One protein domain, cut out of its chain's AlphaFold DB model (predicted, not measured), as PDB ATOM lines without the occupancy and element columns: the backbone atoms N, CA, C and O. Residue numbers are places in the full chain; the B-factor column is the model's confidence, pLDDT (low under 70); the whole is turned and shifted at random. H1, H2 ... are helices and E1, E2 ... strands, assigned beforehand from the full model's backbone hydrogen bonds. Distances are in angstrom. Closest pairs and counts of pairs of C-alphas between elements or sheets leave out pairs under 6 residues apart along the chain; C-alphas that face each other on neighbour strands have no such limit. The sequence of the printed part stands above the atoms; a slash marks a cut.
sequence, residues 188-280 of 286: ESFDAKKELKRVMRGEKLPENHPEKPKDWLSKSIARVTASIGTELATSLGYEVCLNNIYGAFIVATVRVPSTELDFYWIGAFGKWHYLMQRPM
ATOM      1  N   GLU A 188      65.388  96.684 198.793       96.81
ATOM      2  CA  GLU A 188      65.298  98.147 198.679       96.81
ATOM      3  C   GLU A 188      63.861  98.675 198.785       96.81
ATOM      4  O   GLU A 188      63.648  99.837 199.117       96.81
ATOM      5  N   SER A 189      62.857  97.830 198.529       97.06
ATOM      6  CA  SER A 189      61.451  98.226 198.665       97.06
ATOM      7  C   SER A 189      61.004  98.364 200.124       97.06
ATOM      8  O   SER A 189      59.926  98.908 200.387       97.06
ATOM      9  N   PHE A 190      61.800  97.858 201.074       97.56
ATOM     10  CA  PHE A 190      61.493  97.929 202.495       97.56
ATOM     11  C   PHE A 190      61.963  99.254 203.101       97.56
ATOM     12  O   PHE A 190      63.119  99.420 203.483       97.56
ATOM     13  N   ASP A 191      61.031 100.192 203.249       96.94
ATOM     14  CA  ASP A 191      61.244 101.422 204.010       96.94
ATOM     15  C   ASP A 191      60.817 101.198 205.468       96.94
ATOM     16  O   ASP A 191      59.638 101.325 205.824       96.94
ATOM     17  N   ALA A 192      61.791 100.853 206.315       95.94
ATOM     18  CA  ALA A 192      61.576 100.560 207.731       95.94
ATOM     19  C   ALA A 192      60.857 101.702 208.465       95.94
ATOM     20  O   ALA A 192      59.950 101.450 209.256       95.94
ATOM     21  N   LYS A 193      61.199 102.964 208.166       94.31
ATOM     22  CA  LYS A 193      60.579 104.134 208.799       94.31
ATOM     23  C   LYS A 193      59.107 104.245 208.412       94.31
ATOM     24  O   LYS A 193      58.247 104.478 209.266       94.31
ATOM     25  N   LYS A 194      58.791 104.064 207.129       94.62
ATOM     26  CA  LYS A 194      57.411 104.105 206.628       94.62
ATOM     27  C   LYS A 194      56.569 102.950 207.164       94.62
ATOM     28  O   LYS A 194      55.422 103.185 207.546       94.62
ATOM     29  N   GLU A 195      57.112 101.735 207.211       95.06
ATOM     30  CA  GLU A 195      56.395 100.570 207.740       95.06
ATOM     31  C   GLU A 195      56.205 100.651 209.259       95.06
ATOM     32  O   GLU A 195      55.091 100.426 209.739       95.06
ATOM     33  N   LEU A 196      57.223 101.075 210.016       93.62
ATOM     34  CA  LEU A 196      57.104 101.313 211.458       93.62
ATOM     35  C   LEU A 196      56.019 102.355 211.751       93.62
ATOM     36  O   LEU A 196      55.144 102.132 212.588       93.62
ATOM     37  N   LYS A 197      55.979 103.439 210.970       93.75
ATOM     38  CA  LYS A 197      54.926 104.458 211.066       93.75
ATOM     39  C   LYS A 197      53.526 103.887 210.830       93.75
ATOM     40  O   LYS A 197      52.580 104.327 211.480       93.75
ATOM     41  N   ARG A 198      53.355 102.932 209.907       91.19
ATOM     42  CA  ARG A 198      52.063 102.250 209.684       91.19
ATOM     43  C   ARG A 198      51.678 101.353 210.858       91.19
ATOM     44  O   ARG A 198      50.510 101.347 211.249       91.19
ATOM     45  N   VAL A 199      52.644 100.644 211.441       91.25
ATOM     46  CA  VAL A 199      52.425  99.806 212.630       91.25
ATOM     47  C   VAL A 199      52.022 100.665 213.827       91.25
ATOM     48  O   VAL A 199      50.982 100.405 214.423       91.25
ATOM     49  N   MET A 200      52.744 101.756 214.103       87.94
ATOM     50  CA  MET A 200      52.420 102.683 215.199       87.94
ATOM     51  C   MET A 200      51.073 103.395 215.023       87.94
ATOM     52  O   MET A 200      50.457 103.813 215.998       87.94
ATOM     53  N   ARG A 201      50.577 103.524 213.787       86.25
ATOM     54  CA  ARG A 201      49.220 104.029 213.510       86.25
ATOM     55  C   ARG A 201      48.116 103.016 213.832       86.25
ATOM     56  O   ARG A 201      46.944 103.366 213.721       86.25
ATOM     57  N   GLY A 202      48.466 101.770 214.157       84.44
ATOM     58  CA  GLY A 202      47.512 100.685 214.372       84.44
ATOM     59  C   GLY A 202      46.838 100.201 213.084       84.44
ATOM     60  O   GLY A 202      45.782  99.576 213.141       84.44
ATOM     61  N   GLU A 203      47.417 100.477 211.906       85.81
ATOM     62  CA  GLU A 203      46.806 100.134 210.609       85.81
ATOM     63  C   GLU A 203      46.639  98.617 210.429       85.81
ATOM     64  O   GLU A 203      45.705  98.158 209.775       85.81
ATOM     65  N   LYS A 204      47.522  97.835 211.058       81.94
ATOM     66  CA  LYS A 204      47.543  96.368 210.999       81.94
ATOM     67  C   LYS A 204      46.744  95.689 212.119       81.94
ATOM     68  O   LYS A 204      46.685  94.465 212.143       81.94
ATOM     69  N   LEU A 205      46.120  96.448 213.024       82.50
ATOM     70  CA  LEU A 205      45.283  95.875 214.080       82.50
ATOM     71  C   LEU A 205      43.925  95.414 213.515       82.50
ATOM     72  O   LEU A 205      43.349  96.102 212.656       82.50
ATOM     73  N   PRO A 206      43.372  94.283 213.999       81.69
ATOM     74  CA  PRO A 206      42.046  93.825 213.597       81.69
ATOM     75  C   PRO A 206      40.987  94.879 213.940       81.69
ATOM     76  O   PRO A 206      41.142  95.648 214.887       81.69
ATOM     77  N   GLU A 207      39.904  94.935 213.163       84.62
ATOM     78  CA  GLU A 207      38.861  95.968 213.308       84.62
ATOM     79  C   GLU A 207      38.236  96.029 214.708       84.62
ATOM     80  O   GLU A 207      37.831  97.100 215.153       84.62
ATOM     81  N   ASN A 208      38.259  94.907 215.425       86.19
ATOM     82  CA  ASN A 208      37.693  94.771 216.763       86.19
ATOM     83  C   ASN A 208      38.691  95.041 217.904       86.19
ATOM     84  O   ASN A 208      38.322  94.878 219.065       86.19
ATOM     85  N   HIS A 209      39.940  95.428 217.619       81.19
ATOM     86  CA  HIS A 209      40.925  95.679 218.674       81.19
ATOM     87  C   HIS A 209      40.535  96.915 219.510       81.19
ATOM     88  O   HIS A 209      40.217  97.952 218.917       81.19
ATOM     89  N   PRO A 210      40.590  96.860 220.856       81.69
ATOM     90  CA  PRO A 210      40.212  97.989 221.714       81.69
ATOM     91  C   PRO A 210      41.061  99.243 221.462       81.69
ATOM     92  O   PRO A 210      40.562 100.356 221.573       81.69
ATOM     93  N   GLU A 211      42.318  99.069 221.052       79.69
ATOM     94  CA  GLU A 211      43.240 100.179 220.765       79.69
ATOM     95  C   GLU A 211      43.125 100.730 219.333       79.69
ATOM     96  O   GLU A 211      43.836 101.669 218.972       79.69
ATOM     97  N   LYS A 212      42.259 100.162 218.477       85.62
ATOM     98  CA  LYS A 212      42.117 100.654 217.104       85.62
ATOM     99  C   LYS A 212      41.273 101.937 217.097       85.62
ATOM    100  O   LYS A 212      40.114 101.903 217.516       85.62
ATOM    101  N   PRO A 213      41.791 103.063 216.575       82.25
ATOM    102  CA  PRO A 213      41.049 104.318 216.541       82.25
ATOM    103  C   PRO A 213      39.825 104.207 215.618       82.25
ATOM    104  O   PRO A 213      39.960 104.066 214.396       82.25
ATOM    105  N   LYS A 214      38.619 104.264 216.198       86.81
ATOM    106  CA  LYS A 214      37.345 104.177 215.460       86.81
ATOM    107  C   LYS A 214      36.973 105.517 214.822       86.81
ATOM    108  O   LYS A 214      36.697 105.575 213.621       86.81
ATOM    109  N   ASP A 215      37.083 106.599 215.588       91.31
ATOM    110  CA  ASP A 215      36.652 107.938 215.180       91.31
ATOM    111  C   ASP A 215      37.704 108.679 214.359       91.31
ATOM    112  O   ASP A 215      38.910 108.502 214.542       91.31
ATOM    113  N   TRP A 216      37.265 109.580 213.479       91.50
ATOM    114  CA  TRP A 216      38.162 110.377 212.636       91.50
ATOM    115  C   TRP A 216      39.144 111.244 213.450       91.50
ATOM    116  O   TRP A 216      40.304 111.371 213.056       91.50
ATOM    117  N   LEU A 217      38.723 111.772 214.609       90.56
ATOM    118  CA  LEU A 217      39.598 112.498 215.540       90.56
ATOM    119  C   LEU A 217      40.664 111.577 216.132       90.56
ATOM    120  O   LEU A 217      41.848 111.899 216.077       90.56
ATOM    121  N   SER A 218      40.261 110.399 216.618       86.81
ATOM    122  CA  SER A 218      41.195 109.405 217.155       86.81
ATOM    123  C   SER A 218      42.199 108.939 216.095       86.81
ATOM    124  O   SER A 218      43.381 108.797 216.391       86.81
ATOM    125  N   LYS A 219      41.776 108.815 214.827       86.81
ATOM    126  CA  LYS A 219      42.664 108.509 213.692       86.81
ATOM    127  C   LYS A 219      43.662 109.636 213.433       86.81
ATOM    128  O   LYS A 219      44.822 109.357 213.137       86.81
ATOM    129  N   SER A 220      43.239 110.895 213.529       89.25
ATOM    130  CA  SER A 220      44.125 112.054 213.356       89.25
ATOM    131  C   SER A 220      45.144 112.166 214.488       89.25
ATOM    132  O   SER A 220      46.334 112.310 214.209       89.25
ATOM    133  N   ILE A 221      44.710 112.006 215.742       89.25
ATOM    134  CA  ILE A 221      45.604 111.985 216.909       89.25
ATOM    135  C   ILE A 221      46.585 110.818 216.783       89.25
ATOM    136  O   ILE A 221      47.789 111.041 216.832       89.25
ATOM    137  N   ALA A 222      46.107 109.607 216.483       85.12
ATOM    138  CA  ALA A 222      46.964 108.441 216.274       85.12
ATOM    139  C   ALA A 222      47.992 108.662 215.153       85.12
ATOM    140  O   ALA A 222      49.137 108.245 215.282       85.12
ATOM    141  N   ARG A 223      47.643 109.360 214.064       87.06
ATOM    142  CA  ARG A 223      48.608 109.713 213.005       87.06
ATOM    143  C   ARG A 223      49.697 110.664 213.491       87.06
ATOM    144  O   ARG A 223      50.845 110.500 213.063       87.06
ATOM    145  N   VAL A 224      49.352 111.650 214.317       89.06
ATOM    146  CA  VAL A 224      50.310 112.614 214.879       89.06
ATOM    147  C   VAL A 224      51.190 111.925 215.914       89.06
ATOM    148  O   VAL A 224      52.409 111.945 215.758       89.06
ATOM    149  N   THR A 225      50.595 111.222 216.879       86.69
ATOM    150  CA  THR A 225      51.308 110.450 217.905       86.69
ATOM    151  C   THR A 225      52.222 109.409 217.277       86.69
ATOM    152  O   THR A 225      53.384 109.330 217.646       86.69
ATOM    153  N   ALA A 226      51.756 108.674 216.265       85.56
ATOM    154  CA  ALA A 226      52.603 107.734 215.540       85.56
ATOM    155  C   ALA A 226      53.730 108.438 214.783       85.56
ATOM    156  O   ALA A 226      54.825 107.900 214.711       85.56
ATOM    157  N   SER A 227      53.502 109.628 214.215       85.75
ATOM    158  CA  SER A 227      54.572 110.370 213.535       85.75
ATOM    159  C   SER A 227      55.641 110.818 214.526       85.75
ATOM    160  O   SER A 227      56.808 110.537 214.292       85.75
ATOM    161  N   ILE A 228      55.247 111.430 215.644       85.88
ATOM    162  CA  ILE A 228      56.173 111.866 216.698       85.88
ATOM    163  C   ILE A 228      56.888 110.658 217.306       85.88
ATOM    164  O   ILE A 228      58.107 110.660 217.418       85.88
ATOM    165  N   GLY A 229      56.137 109.608 217.637       85.19
ATOM    166  CA  GLY A 229      56.667 108.374 218.201       85.19
ATOM    167  C   GLY A 229      57.628 107.665 217.254       85.19
ATOM    168  O   GLY A 229      58.653 107.194 217.711       85.19
ATOM    169  N   THR A 230      57.365 107.658 215.942       87.62
ATOM    170  CA  THR A 230      58.299 107.078 214.962       87.62
ATOM    171  C   THR A 230      59.565 107.921 214.847       87.62
ATOM    172  O   THR A 230      60.652 107.362 214.816       87.62
ATOM    173  N   GLU A 231      59.462 109.251 214.782       88.25
ATOM    174  CA  GLU A 231      60.651 110.117 214.733       88.25
ATOM    175  C   GLU A 231      61.490 109.974 216.008       88.25
ATOM    176  O   GLU A 231      62.699 109.814 215.917       88.25
ATOM    177  N   LEU A 232      60.862 109.947 217.186       86.06
ATOM    178  CA  LEU A 232      61.552 109.734 218.461       86.06
ATOM    179  C   LEU A 232      62.144 108.320 218.562       86.06
ATOM    180  O   LEU A 232      63.244 108.133 219.067       86.06
ATOM    181  N   ALA A 233      61.418 107.321 218.063       83.81
ATOM    182  CA  ALA A 233      61.875 105.942 218.068       83.81
ATOM    183  C   ALA A 233      63.100 105.755 217.165       83.81
ATOM    184  O   ALA A 233      64.044 105.064 217.538       83.81
ATOM    185  N   THR A 234      63.078 106.393 215.991       87.12
ATOM    186  CA  THR A 234      64.131 106.304 214.974       87.12
ATOM    187  C   THR A 234      65.280 107.292 215.188       87.12
ATOM    188  O   THR A 234      66.344 107.082 214.611       87.12
ATOM    189  N   SER A 235      65.115 108.335 216.014       88.44
ATOM    190  CA  SER A 235      66.160 109.343 216.263       88.44
ATOM    191  C   SER A 235      67.367 108.780 217.009       88.44
ATOM    192  O   SER A 235      68.489 109.210 216.757       88.44
ATOM    193  N   LEU A 236      67.148 107.790 217.879       86.81
ATOM    194  CA  LEU A 236      68.202 107.050 218.579       86.81
ATOM    195  C   LEU A 236      68.833 105.944 217.714       86.81
ATOM    196  O   LEU A 236      69.671 105.187 218.194       86.81
ATOM    197  N   GLY A 237      68.453 105.868 216.437       90.19
ATOM    198  CA  GLY A 237      68.842 104.802 215.527       90.19
ATOM    199  C   GLY A 237      67.887 103.611 215.587       90.19
ATOM    200  O   GLY A 237      67.150 103.400 216.549       90.19
ATOM    201  N   TYR A 238      67.879 102.840 214.509       94.50
ATOM    202  CA  TYR A 238      67.188 101.561 214.416       94.50
ATOM    203  C   TYR A 238      68.032 100.630 213.552       94.50
ATOM    204  O   TYR A 238      68.690 101.075 212.609       94.50
ATOM    205  N   GLU A 239      68.007  99.338 213.859       95.25
ATOM    206  CA  GLU A 239      68.715  98.334 213.064       95.25
ATOM    207  C   GLU A 239      67.710  97.586 212.199       95.25
ATOM    208  O   GLU A 239      66.661  97.155 212.681       95.25
ATOM    209  N   VAL A 240      68.027  97.411 210.916       96.81
ATOM    210  CA  VAL A 240      67.200  96.634 209.991       96.81
ATOM    211  C   VAL A 240      67.965  95.387 209.590       96.81
ATOM    212  O   VAL A 240      69.005  95.465 208.943       96.81
ATOM    213  N   CYS A 241      67.429  94.228 209.949       97.31
ATOM    214  CA  CYS A 241      67.934  92.934 209.513       97.31
ATOM    215  C   CYS A 241      66.956  92.336 208.499       97.31
ATOM    216  O   CYS A 241      65.821  92.014 208.847       97.31
ATOM    217  N   LEU A 242      67.393  92.179 207.250       97.56
ATOM    218  CA  LEU A 242      66.634  91.506 206.194       97.56
ATOM    219  C   LEU A 242      67.207  90.102 206.001       97.56
ATOM    220  O   LEU A 242      68.345  89.953 205.563       97.56
ATOM    221  N   ASN A 243      66.425  89.077 206.326       97.75
ATOM    222  CA  ASN A 243      66.807  87.687 206.119       97.75
ATOM    223  C   ASN A 243      66.004  87.088 204.963       97.75
ATOM    224  O   ASN A 243      64.779  86.979 205.044       97.75
ATOM    225  N   ASN A 244      66.686  86.710 203.887       96.88
ATOM    226  CA  ASN A 244      66.053  86.117 202.717       96.88
ATOM    227  C   ASN A 244      65.951  84.591 202.883       96.88
ATOM    228  O   ASN A 244      66.957  83.893 202.994       96.88
ATOM    229  N   ILE A 245      64.725  84.077 202.876       95.81
ATOM    230  CA  ILE A 245      64.405  82.657 202.974       95.81
ATOM    231  C   ILE A 245      64.189  82.116 201.557       95.81
ATOM    232  O   ILE A 245      63.108  82.240 200.977       95.81
ATOM    233  N   TYR A 246      65.244  81.509 201.008       94.50
ATOM    234  CA  TYR A 246      65.250  80.819 199.707       94.50
ATOM    235  C   TYR A 246      64.752  81.654 198.509       94.50
ATOM    236  O   TYR A 246      64.305  81.095 197.511       94.50
ATOM    237  N   GLY A 247      64.792  82.985 198.589       92.31
ATOM    238  CA  GLY A 247      64.309  83.888 197.542       92.31
ATOM    239  C   GLY A 247      62.789  84.040 197.472       92.31
ATOM    240  O   GLY A 247      62.317  84.909 196.750       92.31
ATOM    241  N   ALA A 248      62.022  83.222 198.198       95.62
ATOM    242  CA  ALA A 248      60.558  83.239 198.167       95.62
ATOM    243  C   ALA A 248      59.966  84.222 199.184       95.62
ATOM    244  O   ALA A 248      58.930  84.840 198.938       95.62
ATOM    245  N   PHE A 249      60.634  84.378 200.325       97.44
ATOM    246  CA  PHE A 249      60.187  85.236 201.413       97.44
ATOM    247  C   PHE A 249      61.365  86.018 201.968       97.44
ATOM    248  O   PHE A 249      62.461  85.478 202.099       97.44
ATOM    249  N   ILE A 250      61.139  87.263 202.372       98.00
ATOM    250  CA  ILE A 250      62.134  88.028 203.128       98.00
ATOM    251  C   ILE A 250      61.533  88.386 204.473       98.00
ATOM    252  O   ILE A 250      60.472  88.998 204.544       98.00
ATOM    253  N   VAL A 251      62.204  88.011 205.552       98.25
ATOM    254  CA  VAL A 251      61.821  88.423 206.898       98.25
ATOM    255  C   VAL A 251      62.602  89.681 207.241       98.25
ATOM    256  O   VAL A 251      63.829  89.651 207.311       98.25
ATOM    257  N   ALA A 252      61.890  90.782 207.457       98.12
ATOM    258  CA  ALA A 252      62.474  92.019 207.943       98.12
ATOM    259  C   ALA A 252      62.281  92.114 209.454       98.12
ATOM    260  O   ALA A 252      61.158  92.020 209.948       98.12
ATOM    261  N   THR A 253      63.374  92.317 210.177       97.81
ATOM    262  CA  THR A 253      63.366  92.612 211.610       97.81
ATOM    263  C   THR A 253      63.859  94.037 211.795       97.81
ATOM    264  O   THR A 253      64.980  94.346 211.393       97.81
ATOM    265  N   VAL A 254      63.026  94.904 212.368       97.12
ATOM    266  CA  VAL A 254      63.415  96.270 212.735       97.12
ATOM    267  C   VAL A 254      63.548  96.326 214.242       97.12
ATOM    268  O   VAL A 254      62.559  96.181 214.964       97.12
ATOM    269  N   ARG A 255      64.777  96.531 214.700       95.88
ATOM    270  CA  ARG A 255      65.102  96.715 216.105       95.88
ATOM    271  C   ARG A 255      65.044  98.192 216.447       95.88
ATOM    272  O   ARG A 255      65.702  99.002 215.795       95.88
ATOM    273  N   VAL A 256      64.288  98.521 217.486       95.12
ATOM    274  CA  VAL A 256      64.120  99.891 217.972       95.12
ATOM    275  C   VAL A 256      64.589  99.939 219.431       95.12
ATOM    276  O   VAL A 256      63.808  99.616 220.333       95.12
ATOM    277  N   PRO A 257      65.861 100.312 219.686       92.06
ATOM    278  CA  PRO A 257      66.436 100.321 221.034       92.06
ATOM    279  C   PRO A 257      65.662 101.216 222.004       92.06
ATOM    280  O   PRO A 257      65.404 100.835 223.140       92.06
ATOM    281  N   SER A 258      65.198 102.367 221.522       90.31
ATOM    282  CA  SER A 258      64.462 103.369 222.302       90.31
ATOM    283  C   SER A 258      63.147 102.867 222.907       90.31
ATOM    284  O   SER A 258      62.684 103.415 223.906       90.31
ATOM    285  N   THR A 259      62.541 101.836 222.315       90.56
ATOM    286  CA  THR A 259      61.294 101.226 222.792       90.56
ATOM    287  C   THR A 259      61.497  99.830 223.372       90.56
ATOM    288  O   THR A 259      60.515  99.213 223.767       90.56
ATOM    289  N   GLU A 260      62.727  99.302 223.374       94.19
ATOM    290  CA  GLU A 260      63.037  97.910 223.728       94.19
ATOM    291  C   GLU A 260      62.174  96.877 222.967       94.19
ATOM    292  O   GLU A 260      61.757  95.860 223.527       94.19
ATOM    293  N   LEU A 261      61.878  97.126 221.684       94.62
ATOM    294  CA  LEU A 261      61.026  96.255 220.862       94.62
ATOM    295  C   LEU A 261      61.711  95.866 219.547       94.62
ATOM    296  O   LEU A 261      62.323  96.696 218.871       94.62
ATOM    297  N   ASP A 262      61.516  94.608 219.164       96.50
ATOM    298  CA  ASP A 262      61.795  94.081 217.832       96.50
ATOM    299  C   ASP A 262      60.472  93.935 217.071       96.50
ATOM    300  O   ASP A 262      59.530  93.285 217.537       96.50
ATOM    301  N   PHE A 263      60.407  94.507 215.874       96.56
ATOM    302  CA  PHE A 263      59.252  94.417 214.987       96.56
ATOM    303  C   PHE A 263      59.566  93.501 213.804       96.56
ATOM    304  O   PHE A 263      60.641  93.589 213.215       96.56
ATOM    305  N   TYR A 264      58.618  92.640 213.436       97.50
ATOM    306  CA  TYR A 264      58.804  91.607 212.420       97.50
ATOM    307  C   TYR A 264      57.828  91.796 211.258       97.50
ATOM    308  O   TYR A 264      56.614  91.899 211.459       97.50
ATOM    309  N   TRP A 265      58.348  91.762 210.033       97.94
ATOM    310  CA  TRP A 265      57.576  91.725 208.794       97.94
ATOM    311  C   TRP A 265      58.011  90.553 207.926       97.94
ATOM    312  O   TRP A 265      59.155  90.112 207.976       97.94
ATOM    313  N   ILE A 266      57.096  90.096 207.079       97.88
ATOM    314  CA  ILE A 266      57.377  89.180 205.982       97.88
ATOM    315  C   ILE A 266      57.028  89.846 204.651       97.88
ATOM    316  O   ILE A 266      55.927  90.364 204.458       97.88
ATOM    317  N   GLY A 267      57.994  89.865 203.746       97.56
ATOM    318  CA  GLY A 267      57.844  90.239 202.352       97.56
ATOM    319  C   GLY A 267      57.477  89.004 201.546       97.56
ATOM    320  O   GLY A 267      58.269  88.066 201.468       97.56
ATOM    321  N   ALA A 268      56.276  88.996 200.977       96.62
ATOM    322  CA  ALA A 268      55.759  87.911 200.148       96.62
ATOM    323  C   ALA A 268      54.763  88.482 199.132       96.62
ATOM    324  O   ALA A 268      54.064  89.449 199.437       96.62
ATOM    325  N   PHE A 269      54.667  87.890 197.940       94.88
ATOM    326  CA  PHE A 269      53.648  88.255 196.940       94.88
ATOM    327  C   PHE A 269      53.568  89.768 196.636       94.88
ATOM    328  O   PHE A 269      52.492  90.359 196.516       94.88
ATOM    329  N   GLY A 270      54.728  90.418 196.559       95.12
ATOM    330  CA  GLY A 270      54.913  91.820 196.192       95.12
ATOM    331  C   GLY A 270      54.582  92.813 197.302       95.12
ATOM    332  O   GLY A 270      54.503  94.014 197.041       95.12
ATOM    333  N   LYS A 271      54.332  92.343 198.530       96.25
ATOM    334  CA  LYS A 271      53.877  93.181 199.643       96.25
ATOM    335  C   LYS A 271      54.596  92.838 200.943       96.25
ATOM    336  O   LYS A 271      54.964  91.695 201.196       96.25
ATOM    337  N   TRP A 272      54.740  93.852 201.792       96.69
ATOM    338  CA  TRP A 272      55.221  93.702 203.161       96.69
ATOM    339  C   TRP A 272      54.045  93.533 204.123       96.69
ATOM    340  O   TRP A 272      53.117  94.350 204.190       96.69
ATOM    341  N   HIS A 273      54.087  92.448 204.885       95.69
ATOM    342  CA  HIS A 273      53.083  92.081 205.868       95.69
ATOM    343  C   HIS A 273      53.705  92.129 207.255       95.69
ATOM    344  O   HIS A 273      54.664  91.422 207.538       95.69
ATOM    345  N   TYR A 274      53.158  92.972 208.125       96.12
ATOM    346  CA  TYR A 274      53.535  92.979 209.533       96.12
ATOM    347  C   TYR A 274      53.070  91.681 210.193       96.12
ATOM    348  O   TYR A 274      51.919  91.284 209.999       96.12
ATOM    349  N   LEU A 275      53.956  91.039 210.950       95.50
ATOM    350  CA  LEU A 275      53.677  89.793 211.656       95.50
ATOM    351  C   LEU A 275      53.401  90.045 213.133       95.50
ATOM    352  O   LEU A 275      52.329  89.705 213.628       95.50
ATOM    353  N   MET A 276      54.379  90.601 213.847       95.31
ATOM    354  CA  MET A 276      54.319  90.769 215.298       95.31
ATOM    355  C   MET A 276      55.401  91.730 215.801       95.31
ATOM    356  O   MET A 276      56.358  92.027 215.087       95.31
ATOM    357  N   GLN A 277      55.272  92.137 217.061       95.06
ATOM    358  CA  GLN A 277      56.321  92.787 217.846       95.06
ATOM    359  C   GLN A 277      56.684  91.897 219.030       95.06
ATOM    360  O   GLN A 277      55.825  91.181 219.554       95.06
ATOM    361  N   ARG A 278      57.941  91.938 219.464       95.81
ATOM    362  CA  ARG A 278      58.413  91.244 220.665       95.81
ATOM    363  C   ARG A 278      59.291  92.172 221.502       95.81
ATOM    364  O   ARG A 278      60.002  92.986 220.918       95.81
ATOM    365  N   PRO A 279      59.268  92.049 222.839       96.25
ATOM    366  CA  PRO A 279      60.253  92.708 223.683       96.25
ATOM    367  C   PRO A 279      61.655  92.236 223.310       96.25
ATOM    368  O   PRO A 279      61.873  91.049 223.043       96.25
ATOM    369  N   MET A 280      62.593  93.175 223.291       93.06
ATOM    370  CA  MET A 280      63.991  92.894 223.023       93.06
ATOM    371  C   MET A 280      64.555  92.022 224.156       93.06
ATOM    372  O   MET A 280      64.344  92.339 225.341       93.06
TER     373      MET A 280
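AT A GLANCE: This is residues 188 to 280 of the 286 residues of a protein of Pseudictyota dubia (UniProt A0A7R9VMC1). A twisted four-stranded sheet, E1 to E4, has the short helix H1 across one face and the other face bare. The long helix H2 packs on H1 with residues 226 to 234, and its early residues and the loop 201 to 215 reach beyond the sheet. The printed part has 93 residues, in the order H1, H2, E1, E2, E3, E4; the sheet runs E1, E2, E3, E4, antiparallel throughout, and the class is mixed, helices and strands. It is compact, with a radius of gyration of the C-alphas of 13.7 A and spans of 43 by 30 by 23 A.

HOW THE PARTS SIT: H1, residues 192 to 200, and H2, residues 216 to 235, form a helical hairpin at a steep tilt of 41 degrees, opposite ways; they touch through residues 226 to 234 of H2 alone, the closest C-alphas being those of Met 200 and Ala 226, 5.1 A apart. In both helices every O i to N i+4 pair is within hydrogen-bond range. E1, residues 239 to 245, E2, 249 to 256, E3, 261 to 268, and E4, 271 to 279, form a meander, each strand the antiparallel neighbour of the one before. Pairs within hydrogen-bond range include N 241 and O 253, 2.8 A, N 252 and O 265, 2.9 A, and N 264 and O 276, 2.9 A. H1 is on the sheet at a height of 9.1 A, across the strands, at 73 degrees to E3 on the local plane. H2 only grazes the sheet with residues 230 to 235.

IN THESE COORDINATES: H1 begins at C-alpha 192 (61.576, 100.560, 207.731). H2 is 28.3 A long and E4 24.9 A, ending at C-alpha 279 (60.253, 92.708, 223.683).

THE WHOLE: The C-alphas farthest apart, of Leu 217 and Tyr 246, are 43.7 A apart. The link H1 to H2 is long. The printed part has no cut, and no printed residue is under 70 in pLDDT.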